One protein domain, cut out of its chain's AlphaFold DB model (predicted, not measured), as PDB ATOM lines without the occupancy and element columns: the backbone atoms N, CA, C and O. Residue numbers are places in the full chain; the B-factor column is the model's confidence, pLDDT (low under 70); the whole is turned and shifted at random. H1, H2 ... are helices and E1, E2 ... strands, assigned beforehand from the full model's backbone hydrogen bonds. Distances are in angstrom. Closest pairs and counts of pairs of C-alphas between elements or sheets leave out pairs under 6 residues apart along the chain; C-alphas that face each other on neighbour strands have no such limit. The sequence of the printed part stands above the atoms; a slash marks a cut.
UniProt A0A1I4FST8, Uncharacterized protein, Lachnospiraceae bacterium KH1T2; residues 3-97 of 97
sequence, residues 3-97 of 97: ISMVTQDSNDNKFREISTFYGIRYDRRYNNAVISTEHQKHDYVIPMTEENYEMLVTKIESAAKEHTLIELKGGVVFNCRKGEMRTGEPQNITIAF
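Overview. This is residues 3 to 97 of the 97 residues of an uncharacterized protein of Lachnospiraceae bacterium KH1T2 (UniProt A0A1I4FST8). A strongly twisted sheet of eight strands wraps part of the way round, like an unclosed barrel, and one helix, H1, packs across the open side between the edge strands E3 and E8. E3, E4, E5 and E7 form one wall; E1, with E2 on one side and E6 leading to E8 on the other, forms the next. The printed part has 95 residues with one named helix and eight named strands, and along the chain H1 comes after E5 and before E6; the sheet is branched, with both parallel and antiparallel neighbour pairs, and the class is mixed, helices and strands. It is compact, with a radius of gyration of the C-alphas of 12.2 A, and rounded, spanning 35 by 26 by 22 A.

Arrangement. Begin at E1, residues 3 to 8, the strand with three neighbours. On one side find E2, residues 14 to 20, antiparallel, a hairpin with E1; N 5 and O 17 are 2.9 A apart. On the other side the pairing is staggered: E6, residues 69 to 73, is parallel beside residues 3 to 5, with N 4 and O 70 at 2.8 A, and E7, residues 77 to 81, is parallel beside residues 7 to 8, with N 8 and O 77 at 2.8 A. From E7 go to E5, residues 42 to 47, antiparallel, with N 45 and O 78 at 2.9 A. E3, residues 23 to 27, E4, residues 32 to 36, and E5 make a meander, each strand the antiparallel neighbour of the one before; N 34 and O 25 are 2.8 A apart, as are N 33 and O 46. Beside E6 find E8, residues 94 to 96, antiparallel, with N 71 and O 96 at 2.8 A. E3 and E8 are apart. H1, residues 50 to 63, is on the sheet at a height of 7.8 A, only just over E5, on which 3 of its C-alphas fall, and slantwise to it at 55 degrees on the local plane. Its closest C-alphas to E3 are Tyr 53 and Tyr 26, 7.0 A apart; to E8, Leu 56 and Thr 94, 7.0 A. In H1 every O i to N i+4 pair is within hydrogen-bond range.

Along the chain. Find C-alpha 3 at (29.118, -38.884, -41.416), where E1 begins its 15.1 A. E2 runs 18.9 A, E5 15.8 A. H1 runs 19.9 A from C-alpha 50 at (20.799, -23.975, -53.120). E8 ends at C-alpha 96 at (25.193, -32.241, -34.722).

Size, cuts and confidence. The C-alphas of Asn 11 and Lys 65, the two farthest apart, are 36.0 A from each other. The printed part has no cut. The link E7 to E8, residues 82 to 93, is long; the other links are tight. Mean pLDDT of the printed part is 93.9, and no printed residue is under 70.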
ATOM      1  N   ILE A   3      30.461 -39.454 -41.427       97.56
ATOM      2  CA  ILE A   3      29.118 -38.884 -41.416       97.56
ATOM      3  C   ILE A   3      28.115 -39.942 -40.972       97.56
ATOM      4  O   ILE A   3      28.052 -41.024 -41.548       97.56
ATOM      5  N   SER A   4      27.351 -39.635 -39.926       97.81
ATOM      6  CA  SER A   4      26.204 -40.417 -39.474       97.81
ATOM      7  C   SER A   4      24.938 -39.830 -40.082       97.81
ATOM      8  O   SER A   4      24.654 -38.645 -39.918       97.81
ATOM      9  N   MET A   5      24.142 -40.658 -40.742       97.19
ATOM     10  CA  MET A   5      22.941 -40.228 -41.452       97.19
ATOM     11  C   MET A   5      21.825 -41.262 -41.324       97.19
ATOM     12  O   MET A   5      22.071 -42.449 -41.116       97.19
ATOM     13  N   VAL A   6      20.583 -40.798 -41.439       97.50
ATOM     14  CA  VAL A   6      19.444 -41.681 -41.706       97.50
ATOM     15  C   VAL A   6      19.331 -41.803 -43.217       97.50
ATOM     16  O   VAL A   6      19.106 -40.797 -43.891       97.50
ATOM     17  N   THR A   7      19.495 -43.010 -43.741       95.75
ATOM     18  CA  THR A   7      19.383 -43.309 -45.165       95.75
ATOM     19  C   THR A   7      18.052 -43.984 -45.477       95.75
ATOM     20  O   THR A   7      17.465 -44.644 -44.618       95.75
ATOM     21  N   GLN A   8      17.551 -43.783 -46.696       95.25
ATOM     22  CA  GLN A   8      16.370 -44.458 -47.237       95.25
ATOM     23  C   GLN A   8      16.712 -45.104 -48.577       95.25
ATOM     24  O   GLN A   8      17.179 -44.420 -49.491       95.25
ATOM     25  N   ASP A   9      16.478 -46.412 -48.685       91.50
ATOM     26  CA  ASP A   9      16.724 -47.182 -49.906       91.50
ATOM     27  C   ASP A   9      15.579 -47.041 -50.935       91.50
ATOM     28  O   ASP A   9      14.610 -46.294 -50.754       91.50
ATOM     29  N   SER A  10      15.687 -47.770 -52.049       87.25
ATOM     30  CA  SER A  10      14.663 -47.813 -53.099       87.25
ATOM     31  C   SER A  10      13.345 -48.464 -52.666       87.25
ATOM     32  O   SER A  10      12.353 -48.323 -53.371       87.25
ATOM     33  N   ASN A  11      13.335 -49.197 -51.551       90.25
ATOM     34  CA  ASN A  11      12.164 -49.874 -50.992       90.25
ATOM     35  C   ASN A  11      11.543 -49.080 -49.828       90.25
ATOM     36  O   ASN A  11      10.718 -49.614 -49.091       90.25
ATOM     37  N   ASP A  12      11.967 -47.826 -49.643       89.88
ATOM     38  CA  ASP A  12      11.551 -46.929 -48.564       89.88
ATOM     39  C   ASP A  12      11.908 -47.408 -47.146       89.88
ATOM     40  O   ASP A  12      11.426 -46.852 -46.152       89.88
ATOM     41  N   ASN A  13      12.827 -48.370 -47.030       94.38
ATOM     42  CA  ASN A  13      13.361 -48.775 -45.740       94.38
ATOM     43  C   ASN A  13      14.331 -47.715 -45.237       94.38
ATOM     44  O   ASN A  13      15.262 -47.323 -45.942       94.38
ATOM     45  N   LYS A  14      14.131 -47.296 -43.986       96.00
ATOM     46  CA  LYS A  14      14.998 -46.335 -43.309       96.00
ATOM     47  C   LYS A  14      15.925 -47.040 -42.342       96.00
ATOM     48  O   LYS A  14      15.474 -47.812 -41.498       96.00
ATOM     49  N   PHE A  15      17.206 -46.719 -42.413       95.75
ATOM     50  CA  PHE A  15      18.200 -47.203 -41.466       95.75
ATOM     51  C   PHE A  15      19.234 -46.120 -41.184       95.75
ATOM     52  O   PHE A  15      19.312 -45.102 -41.864       95.75
ATOM     53  N   ARG A  16      19.983 -46.300 -40.098       96.06
ATOM     54  CA  ARG A  16      21.085 -45.412 -39.745       96.06
ATOM     55  C   ARG A  16      22.370 -45.986 -40.315       96.06
ATOM     56  O   ARG A  16      22.635 -47.174 -40.155       96.06
ATOM     57  N   GLU A  17      23.165 -45.128 -40.925       95.38
ATOM     58  CA  GLU A  17      24.417 -45.491 -41.571       95.38
ATOM     59  C   GLU A  17      25.511 -44.515 -41.139       95.38
ATOM     60  O   GLU A  17      25.261 -43.316 -40.994       95.38
ATOM     61  N   ILE A  18      26.712 -45.044 -40.901       97.31
ATOM     62  CA  ILE A  18      27.924 -44.250 -40.719       97.31
ATOM     63  C   ILE A  18      28.841 -44.587 -41.882       97.31
ATOM     64  O   ILE A  18      29.201 -45.749 -42.061       97.31
ATOM     65  N   SER A  19      29.223 -43.562 -42.630       97.12
ATOM     66  CA  SER A  19      30.064 -43.693 -43.814       97.12
ATOM     67  C   SER A  19      31.269 -42.768 -43.697       97.12
ATOM     68  O   SER A  19      31.257 -41.759 -42.979       97.12
ATOM     69  N   THR A  20      32.324 -43.091 -44.424       97.75
ATOM     70  CA  THR A  20      33.418 -42.168 -44.696       97.75
ATOM     71  C   THR A  20      32.880 -40.976 -45.484       97.75
ATOM     72  O   THR A  20      32.186 -41.131 -46.483       97.75
ATOM     73  N   PHE A  21      33.207 -39.764 -45.046       97.12
ATOM     74  CA  PHE A  21      32.816 -38.534 -45.725       97.12
ATOM     75  C   PHE A  21      33.997 -37.966 -46.511       97.12
ATOM     76  O   PHE A  21      34.992 -37.532 -45.919       97.12
ATOM     77  N   TYR A  22      33.871 -37.955 -47.839       96.19
ATOM     78  CA  TYR A  22      34.858 -37.361 -48.747       96.19
ATOM     79  C   TYR A  22      34.491 -35.952 -49.206       96.19
ATOM     80  O   TYR A  22      35.362 -35.213 -49.657       96.19
ATOM     81  N   GLY A  23      33.220 -35.572 -49.097       96.25
ATOM     82  CA  GLY A  23      32.757 -34.244 -49.471       96.25
ATOM     83  C   GLY A  23      31.284 -34.226 -49.838       96.25
ATOM     84  O   GLY A  23      30.598 -35.249 -49.826       96.25
ATOM     85  N   ILE A  24      30.807 -33.041 -50.190       97.25
ATOM     86  CA  ILE A  24      29.446 -32.800 -50.657       97.25
ATOM     87  C   ILE A  24      29.504 -31.841 -51.849       97.25
ATOM     88  O   ILE A  24      30.393 -30.993 -51.917       97.25
ATOM     89  N   ARG A  25      28.592 -31.994 -52.809       96.88
ATOM     90  CA  ARG A  25      28.425 -31.065 -53.938       96.88
ATOM     91  C   ARG A  25      26.952 -30.789 -54.194       96.88
ATOM     92  O   ARG A  25      26.122 -31.652 -53.915       96.88
ATOM     93  N   TYR A  26      26.639 -29.647 -54.792       97.19
ATOM     94  CA  TYR A  26      25.285 -29.343 -55.248       97.19
ATOM     95  C   TYR A  26      25.106 -29.705 -56.723       97.19
ATOM     96  O   TYR A  26      25.894 -29.303 -57.580       97.19
ATOM     97  N   ASP A  27      24.053 -30.459 -57.020       94.56
ATOM     98  CA  ASP A  27      23.585 -30.718 -58.372       94.56
ATOM     99  C   ASP A  27      22.396 -29.800 -58.684       94.56
ATOM    100  O   ASP A  27      21.242 -30.082 -58.341       94.56
ATOM    101  N   ARG A  28      22.690 -28.694 -59.379       93.19
ATOM    102  CA  ARG A  28      21.694 -27.700 -59.809       93.19
ATOM    103  C   ARG A  28      20.638 -28.265 -60.756       93.19
ATOM    104  O   ARG A  28      19.557 -27.696 -60.852       93.19
ATOM    105  N   ARG A  29      20.924 -29.356 -61.477       91.12
ATOM    106  CA  ARG A  29      19.960 -29.938 -62.422       91.12
ATOM    107  C   ARG A  29      18.776 -30.561 -61.689       91.12
ATOM    108  O   ARG A  29      17.662 -30.517 -62.203       91.12
ATOM    109  N   TYR A  30      19.028 -31.143 -60.519       90.75
ATOM    110  CA  TYR A  30      18.022 -31.868 -59.742       90.75
ATOM    111  C   TYR A  30      17.667 -31.191 -58.416       90.75
ATOM    112  O   TYR A  30      16.796 -31.692 -57.715       90.75
ATOM    113  N   ASN A  31      18.299 -30.056 -58.095       94.31
ATOM    114  CA  ASN A  31      18.183 -29.364 -56.807       94.31
ATOM    115  C   ASN A  31      18.469 -30.293 -55.622       94.31
ATOM    116  O   ASN A  31      17.681 -30.425 -54.685       94.31
ATOM    117  N   ASN A  32      19.610 -30.975 -55.710       95.50
ATOM    118  CA  ASN A  32      20.024 -31.981 -54.745       95.50
ATOM    119  C   ASN A  32      21.440 -31.698 -54.244       95.50
ATOM    120  O   ASN A  32      22.341 -31.403 -55.029       95.50
ATOM    121  N   ALA A  33      21.673 -31.904 -52.953       96.69
ATOM    122  CA  ALA A  33      23.014 -32.122 -52.434       96.69
ATOM    123  C   ALA A  33      23.401 -33.594 -52.614       96.69
ATOM    124  O   ALA A  33      22.609 -34.488 -52.320       96.69
ATOM    125  N   VAL A  34      24.621 -33.847 -53.082       96.25
ATOM    126  CA  VAL A  34      25.179 -35.187 -53.291       96.25
ATOM    127  C   VAL A  34      26.358 -35.380 -52.349       96.25
ATOM    128  O   VAL A  34      27.371 -34.683 -52.462       96.25
ATOM    129  N   ILE A  35      26.230 -36.330 -51.428       96.81
ATOM    130  CA  ILE A  35      27.264 -36.711 -50.468       96.81
ATOM    131  C   ILE A  35      28.165 -37.764 -51.110       96.81
ATOM    132  O   ILE A  35      27.703 -38.782 -51.621       96.81
ATOM    133  N   SER A  36      29.471 -37.516 -51.072       95.88
ATOM    134  CA  SER A  36      30.490 -38.451 -51.541       95.88
ATOM    135  C   SER A  36      30.982 -39.315 -50.381       95.88
ATOM    136  O   SER A  36      31.528 -38.791 -49.405       95.88
ATOM    137  N   THR A  37      30.814 -40.630 -50.516       96.62
ATOM    138  CA  THR A  37      31.204 -41.643 -49.523       96.62
ATOM    139  C   THR A  37      32.115 -42.719 -50.132       96.62
ATOM    140  O   THR A  37      32.433 -42.682 -51.322       96.62
ATOM    141  N   GLU A  38      32.553 -43.695 -49.333       95.88
ATOM    142  CA  GLU A  38      33.284 -44.899 -49.770       95.88
ATOM    143  C   GLU A  38      32.479 -45.805 -50.714       95.88
ATOM    144  O   GLU A  38      33.041 -46.660 -51.407       95.88
ATOM    145  N   HIS A  39      31.162 -45.623 -50.780       94.19
ATOM    146  CA  HIS A  39      30.272 -46.469 -51.559       94.19
ATOM    147  C   HIS A  39      30.281 -46.075 -53.039       94.19
ATOM    148  O   HIS A  39      29.570 -45.188 -53.491       94.19
ATOM    149  N   GLN A  40      31.037 -46.812 -53.851       90.94
ATOM    150  CA  GLN A  40      31.215 -46.478 -55.272       90.94
ATOM    151  C   GLN A  40      30.015 -46.786 -56.180       90.94
ATOM    152  O   GLN A  40      30.013 -46.371 -57.342       90.94
ATOM    153  N   LYS A  41      29.041 -47.563 -55.691       92.12
ATOM    154  CA  LYS A  41      27.872 -48.030 -56.459       92.12
ATOM    155  C   LYS A  41      26.601 -47.227 -56.182       92.12
ATOM    156  O   LYS A  41      25.608 -47.447 -56.874       92.12
ATOM    157  N   HIS A  42      26.644 -46.325 -55.207       91.94
ATOM    158  CA  HIS A  42      25.486 -45.573 -54.761       91.94
ATOM    159  C   HIS A  42      25.791 -44.082 -54.720       91.94
ATOM    160  O   HIS A  42      26.908 -43.690 -54.392       91.94
ATOM    161  N   ASP A  43      24.786 -43.277 -55.042       93.56
ATOM    162  CA  ASP A  43      24.789 -41.846 -54.776       93.56
ATOM    163  C   ASP A  43      23.914 -41.580 -53.546       93.56
ATOM    164  O   ASP A  43      22.823 -42.137 -53.402       93.56
ATOM    165  N   TYR A  44      24.408 -40.725 -52.655       96.06
ATOM    166  CA  TYR A  44      23.722 -40.323 -51.432       96.06
ATOM    167  C   TYR A  44      23.192 -38.915 -51.649       96.06
ATOM    168  O   TYR A  44      23.972 -37.965 -51.699       96.06
ATOM    169  N   VAL A  45      21.881 -38.782 -51.838       95.81
ATOM    170  CA  VAL A  45      21.282 -37.534 -52.320       95.81
ATOM    171  C   VAL A  45      20.257 -36.970 -51.348       95.81
ATOM    172  O   VAL A  45      19.491 -37.698 -50.718       95.81
ATOM    173  N   ILE A  46      20.240 -35.646 -51.234       96.62
ATOM    174  CA  ILE A  46      19.322 -34.897 -50.380       96.62
ATOM    175  C   ILE A  46      18.694 -33.792 -51.233       96.62
ATOM    176  O   ILE A  46      19.398 -32.845 -51.584       96.62
ATOM    177  N   PRO A  47      17.391 -33.863 -51.548       95.88
ATOM    178  CA  PRO A  47      16.669 -32.732 -52.109       95.88
ATOM    179  C   PRO A  47      16.725 -31.546 -51.164       95.88
ATOM    180  O   PRO A  47      16.357 -31.665 -49.996       95.88
ATOM    181  N   MET A  48      17.215 -30.412 -51.650       96.00
ATOM    182  CA  MET A  48      17.270 -29.159 -50.903       96.00
ATOM    183  C   MET A  48      17.489 -27.979 -51.843       96.00
ATOM    184  O   MET A  48      17.972 -28.137 -52.959       96.00
ATOM    185  N   THR A  49      17.146 -26.780 -51.386       96.25
ATOM    186  CA  THR A  49      17.444 -25.553 -52.127       96.25
ATOM    187  C   THR A  49      18.946 -25.255 -52.113       96.25
ATOM    188  O   THR A  49      19.672 -25.697 -51.221       96.25
ATOM    189  N   GLU A  50      19.409 -24.455 -53.075       96.75
ATOM    190  CA  GLU A  50      20.799 -23.975 -53.120       96.75
ATOM    191  C   GLU A  50      21.156 -23.173 -51.857       96.75
ATOM    192  O   GLU A  50      22.223 -23.359 -51.284       96.75
ATOM    193  N   GLU A  51      20.226 -22.360 -51.348       96.75
ATOM    194  CA  GLU A  51      20.397 -21.623 -50.089       96.75
ATOM    195  C   GLU A  51      20.620 -22.561 -48.891       96.75
ATOM    196  O   GLU A  51      21.552 -22.376 -48.105       96.75
ATOM    197  N   ASN A  52      19.807 -23.616 -48.772       96.25
ATOM    198  CA  ASN A  52      19.971 -24.617 -47.719       96.25
ATOM    199  C   ASN A  52      21.292 -25.374 -47.843       96.25
ATOM    200  O   ASN A  52      21.911 -25.696 -46.826       96.25
ATOM    201  N   TYR A  53      21.717 -25.654 -49.073       97.69
ATOM    202  CA  TYR A  53      22.996 -26.287 -49.345       97.69
ATOM    203  C   TYR A  53      24.171 -25.420 -48.873       97.69
ATOM    204  O   TYR A  53      25.018 -25.914 -48.131       97.69
ATOM    205  N   GLU A  54      24.198 -24.129 -49.209       97.56
ATOM    206  CA  GLU A  54      25.274 -23.214 -48.790       97.56
ATOM    207  C   GLU A  54      25.355 -23.081 -47.258       97.56
ATOM    208  O   GLU A  54      26.436 -23.139 -46.656       97.56
ATOM    209  N   MET A  55      24.197 -23.002 -46.590       96.56
ATOM    210  CA  MET A  55      24.137 -23.027 -45.125       96.56
ATOM    211  C   MET A  55      24.671 -24.341 -44.541       96.56
ATOM    212  O   MET A  55      25.340 -24.331 -43.502       96.56
ATOM    213  N   LEU A  56      24.369 -25.477 -45.177       96.69
ATOM    214  CA  LEU A  56      24.852 -26.786 -44.747       96.69
ATOM    215  C   LEU A  56      26.374 -26.888 -44.906       96.69
ATOM    216  O   LEU A  56      27.046 -27.294 -43.959       96.69
ATOM    217  N   VAL A  57      26.921 -26.479 -46.055       96.88
ATOM    218  CA  VAL A  57      28.368 -26.497 -46.329       96.88
ATOM    219  C   VAL A  57      29.128 -25.671 -45.298       96.88
ATOM    220  O   VAL A  57      30.064 -26.187 -44.695       96.88
ATOM    221  N   THR A  58      28.664 -24.457 -44.991       96.19
ATOM    222  CA  THR A  58      29.288 -23.589 -43.974       96.19
ATOM    223  C   THR A  58      29.402 -24.286 -42.606       96.19
ATOM    224  O   THR A  58      30.405 -24.164 -41.892       96.19
ATOM    225  N   LYS A  59      28.381 -25.070 -42.227       95.50
ATOM    226  CA  LYS A  59      28.392 -25.855 -40.983       95.50
ATOM    227  C   LYS A  59      29.329 -27.060 -41.067       95.50
ATOM    228  O   LYS A  59      30.036 -27.321 -40.096       95.50
ATOM    229  N   ILE A  60      29.368 -27.769 -42.200       95.62
ATOM    230  CA  ILE A  60      30.308 -28.883 -42.429       95.62
ATOM    231  C   ILE A  60      31.749 -28.379 -42.351       95.62
ATOM    232  O   ILE A  60      32.567 -29.001 -41.683       95.62
ATOM    233  N   GLU A  61      32.063 -27.254 -42.995       94.75
ATOM    234  CA  GLU A  61      33.398 -26.648 -42.974       94.75
ATOM    235  C   GLU A  61      33.850 -26.292 -41.560       94.75
ATOM    236  O   GLU A  61      35.010 -26.501 -41.203       94.75
ATOM    237  N   SER A  62      32.931 -25.762 -40.751       94.50
ATOM    238  CA  SER A  62      33.200 -25.454 -39.348       94.50
ATOM    239  C   SER A  62      33.443 -26.737 -38.550       94.50
ATOM    240  O   SER A  62      34.457 -26.853 -37.867       94.50
ATOM    241  N   ALA A  63      32.572 -27.738 -38.705       93.56
ATOM    242  CA  ALA A  63      32.678 -29.000 -37.982       93.56
ATOM    243  C   ALA A  63      33.925 -29.815 -38.371       93.56
ATOM    244  O   ALA A  63      34.562 -30.410 -37.508       93.56
ATOM    245  N   ALA A  64      34.327 -29.801 -39.644       91.62
ATOM    246  CA  ALA A  64      35.473 -30.560 -40.148       91.62
ATOM    247  C   ALA A  64      36.827 -30.110 -39.570       91.62
ATOM    248  O   ALA A  64      37.810 -30.844 -39.683       91.62
ATOM    249  N   LYS A  65      36.895 -28.919 -38.960       92.88
ATOM    250  CA  LYS A  65      38.097 -28.416 -38.276       92.88
ATOM    251  C   LYS A  65      38.285 -29.026 -36.887       92.88
ATOM    252  O   LYS A  65      39.418 -29.110 -36.423       92.88
ATOM    253  N   GLU A  66      37.198 -29.435 -36.237       93.44
ATOM    254  CA  GLU A  66      37.181 -29.770 -34.805       93.44
ATOM    255  C   GLU A  66      36.673 -31.191 -34.519       93.44
ATOM    256  O   GLU A  66      37.009 -31.774 -33.489       93.44
ATOM    257  N   HIS A  67      35.916 -31.787 -35.443       94.88
ATOM    258  CA  HIS A  67      35.233 -33.060 -35.242       94.88
ATOM    259  C   HIS A  67      35.621 -34.099 -36.297       94.88
ATOM    260  O   HIS A  67      35.793 -33.816 -37.482       94.88
ATOM    261  N   THR A  68      35.734 -35.354 -35.860       94.38
ATOM    262  CA  THR A  68      36.014 -36.501 -36.738       94.38
ATOM    263  C   THR A  68      34.748 -37.188 -37.240       94.38
ATOM    264  O   THR A  68      34.827 -37.961 -38.199       94.38
ATOM    265  N   LEU A  69      33.598 -36.882 -36.636       96.19
ATOM    266  CA  LEU A  69      32.271 -37.385 -36.967       96.19
ATOM    267  C   LEU A  69      31.274 -36.224 -36.925       96.19
ATOM    268  O   LEU A  69      31.284 -35.439 -35.984       96.19
ATOM    269  N   ILE A  70      30.397 -36.162 -37.921       96.88
ATOM    270  CA  ILE A  70      29.218 -35.294 -37.923       96.88
ATOM    271  C   ILE A  70      27.954 -36.136 -38.067       96.88
ATOM    272  O   ILE A  70      27.963 -37.174 -38.730       96.88
ATOM    273  N   GLU A  71      26.850 -35.695 -37.478       97.25
ATOM    274  CA  GLU A  71      25.539 -36.319 -37.641       97.25
ATOM    275  C   GLU A  71      24.589 -35.394 -38.404       97.25
ATOM    276  O   GLU A  71      24.335 -34.267 -37.976       97.25
ATOM    277  N   LEU A  72      24.014 -35.892 -39.502       97.06
ATOM    278  CA  LEU A  72      22.915 -35.222 -40.193       97.06
ATOM    279  C   LEU A  72      21.591 -35.480 -39.468       97.06
ATOM    280  O   LEU A  72      21.219 -36.623 -39.186       97.06
ATOM    281  N   LYS A  73      20.858 -34.402 -39.194       95.94
ATOM    282  CA  LYS A  73      19.563 -34.398 -38.506       95.94
ATOM    283  C   LYS A  73      18.508 -33.680 -39.346       95.94
ATOM    284  O   LYS A  73      18.828 -32.897 -40.234       95.94
ATOM    285  N   GLY A  74      17.236 -33.917 -39.023       92.38
ATOM    286  CA  GLY A  74      16.117 -33.174 -39.616       92.38
ATOM    287  C   GLY A  74      15.709 -33.623 -41.022       92.38
ATOM    288  O   GLY A  74      14.912 -32.946 -41.659       92.38
ATOM    289  N   GLY A  75      16.211 -34.765 -41.499       92.69
ATOM    290  CA  GLY A  75      15.797 -35.332 -42.777       92.69
ATOM    291  C   GLY A  75      16.399 -36.703 -43.051       92.69
ATOM    292  O   GLY A  75      16.942 -37.354 -42.156       92.69
ATOM    293  N   VAL A  76      16.254 -37.141 -44.297       94.38
ATOM    294  CA  VAL A  76      16.669 -38.445 -44.802       94.38
ATOM    295  C   VAL A  76      17.551 -38.288 -46.036       94.38
ATOM    296  O   VAL A  76      17.307 -37.439 -46.895       94.38
ATOM    297  N   VAL A  77      18.575 -39.125 -46.120       96.38
ATOM    298  CA  VAL A  77      19.474 -39.216 -47.267       96.38
ATOM    299  C   VAL A  77      18.999 -40.359 -48.150       96.38
ATOM    300  O   VAL A  77      18.914 -41.502 -47.705       96.38
ATOM    301  N   PHE A  78      18.673 -40.087 -49.405       95.62
ATOM    302  CA  PHE A  78      18.307 -41.157 -50.323       95.62
ATOM    303  C   PHE A  78      19.566 -41.876 -50.796       95.62
ATOM    304  O   PHE A  78      20.482 -41.246 -51.318       95.62
ATOM    305  N   ASN A  79      19.597 -43.191 -50.603       93.56
ATOM    306  CA  ASN A  79      20.627 -44.068 -51.140       93.56
ATOM    307  C   ASN A  79      20.115 -44.624 -52.475       93.56
ATOM    308  O   ASN A  79      19.239 -45.493 -52.512       93.56
ATOM    309  N   CYS A  80      20.615 -44.062 -53.572       91.31
ATOM    310  CA  CYS A  80      20.197 -44.390 -54.931       91.31
ATOM    311  C   CYS A  80      21.310 -45.136 -55.659       91.31
ATOM    312  O   CYS A  80      22.487 -44.979 -55.328       91.31
ATOM    313  N   ARG A  81      20.981 -45.935 -56.684       89.94
ATOM    314  CA  ARG A  81      22.044 -46.479 -57.540       89.94
ATOM    315  C   ARG A  81      22.775 -45.324 -58.204       89.94
ATOM    316  O   ARG A  81      22.187 -44.291 -58.503       89.94
ATOM    317  N   LYS A  82      24.063 -45.508 -58.462       86.69
ATOM    318  CA  LYS A  82      24.875 -44.476 -59.097       86.69
ATOM    319  C   LYS A  82      24.244 -43.970 -60.399       86.69
ATOM    320  O   LYS A  82      23.956 -44.762 -61.296       86.69
ATOM    321  N   GLY A  83      24.083 -42.655 -60.504       80.88
ATOM    322  CA  GLY A  83      23.436 -41.976 -61.627       80.88
ATOM    323  C   GLY A  83      21.909 -41.886 -61.529       80.88
ATOM    324  O   GLY A  83      21.310 -41.151 -62.313       80.88
ATOM    325  N   GLU A  84      21.276 -42.574 -60.576       83.44
ATOM    326  CA  GLU A  84      19.871 -42.359 -60.241       83.44
ATOM    327  C   GLU A  84      19.769 -41.176 -59.277       83.44
ATOM    328  O   GLU A  84      20.384 -41.156 -58.213       83.44
ATOM    329  N   MET A  85      18.974 -40.178 -59.654       79.56
ATOM    330  CA  MET A  85      18.705 -39.017 -58.813       79.56
ATOM    331  C   MET A  85      17.270 -39.100 -58.323       79.56
ATOM    332  O   MET A  85      16.334 -39.092 -59.122       79.56
ATOM    333  N   ARG A  86      17.094 -39.170 -57.002       79.94
ATOM    334  CA  ARG A  86      15.775 -39.063 -56.379       79.94
ATOM    335  C   ARG A  86      15.491 -37.597 -56.089       79.94
ATOM    336  O   ARG A  86      16.308 -36.906 -55.484       79.94
ATOM    337  N   THR A  87      14.348 -37.124 -56.563       79.94
ATOM    338  CA  THR A  87      13.820 -35.796 -56.255       79.94
ATOM    339  C   THR A  87      12.715 -35.924 -55.211       79.94
ATOM    340  O   THR A  87      12.138 -36.996 -55.013       79.94
ATOM    341  N   GLY A  88      12.444 -34.836 -54.507       83.25
ATOM    342  CA  GLY A  88      11.421 -34.771 -53.474       83.25
ATOM    343  C   GLY A  88      11.315 -33.359 -52.922       83.25
ATOM    344  O   GLY A  88      11.985 -32.450 -53.415       83.25
ATOM    345  N   GLU A  89      10.489 -33.192 -51.893       90.81
ATOM    346  CA  GLU A  89      10.387 -31.911 -51.199       90.81
ATOM    347  C   GLU A  89      11.748 -31.507 -50.604       90.81
ATOM    348  O   GLU A  89      12.422 -32.355 -49.999       90.81
ATOM    349  N   PRO A  90      12.163 -30.237 -50.758       93.56
ATOM    350  CA  PRO A  90      13.391 -29.731 -50.165       93.56
ATOM    351  C   PRO A  90      13.450 -29.980 -48.655       93.56
ATOM    352  O   PRO A  90      12.518 -29.671 -47.913       93.56
ATOM    353  N   GLN A  91      14.577 -30.510 -48.192       95.12
ATOM    354  CA  GLN A  91      14.811 -30.841 -46.793       95.12
ATOM    355  C   GLN A  91      15.688 -29.785 -46.114       95.12
ATOM    356  O   GLN A  91      16.676 -29.305 -46.674       95.12
ATOM    357  N   ASN A  92      15.351 -29.470 -44.862       93.75
ATOM    358  CA  ASN A  92      16.124 -28.579 -43.996       93.75
ATOM    359  C   ASN A  92      17.007 -29.409 -43.059       93.75
ATOM    360  O   ASN A  92      16.645 -29.679 -41.913       93.75
ATOM    361  N   ILE A  93      18.165 -29.830 -43.563       95.38
ATOM    362  CA  ILE A  93      19.125 -30.628 -42.793       95.38
ATOM    363  C   ILE A  93      19.910 -29.749 -41.818       95.38
ATOM    364  O   ILE A  93      20.351 -28.646 -42.145       95.38
ATOM    365  N   THR A  94      20.130 -30.265 -40.612       94.81
ATOM    366  CA  THR A  94      21.027 -29.677 -39.611       94.81
ATOM    367  C   THR A  94      22.143 -30.650 -39.244       94.81
ATOM    368  O   THR A  94      22.080 -31.835 -39.571       94.81
ATOM    369  N   ILE A  95      23.188 -30.135 -38.593       94.56
ATOM    370  CA  ILE A  95      24.362 -30.911 -38.187       94.56
ATOM    371  C   ILE A  95      24.463 -30.897 -36.667       94.56
ATOM    372  O   ILE A  95      24.317 -29.837 -36.055       94.56
ATOM    373  N   ALA A  96      24.723 -32.065 -36.090       92.19
ATOM    374  CA  ALA A  96      25.193 -32.241 -34.722       92.19
ATOM    375  C   ALA A  96      26.592 -32.880 -34.735       92.19
ATOM    376  O   ALA A  96      26.994 -33.472 -35.741       92.19
ATOM    377  N   PHE A  97      27.324 -32.746 -33.636       84.56
ATOM    378  CA  PHE A  97      28.700 -33.215 -33.469       84.56
ATOM    379  C   PHE A  97      28.945 -33.646 -32.022       84.56
ATOM    380  O   PHE A  97      28.243 -33.114 -31.129       84.56
TER     381      PHE A  97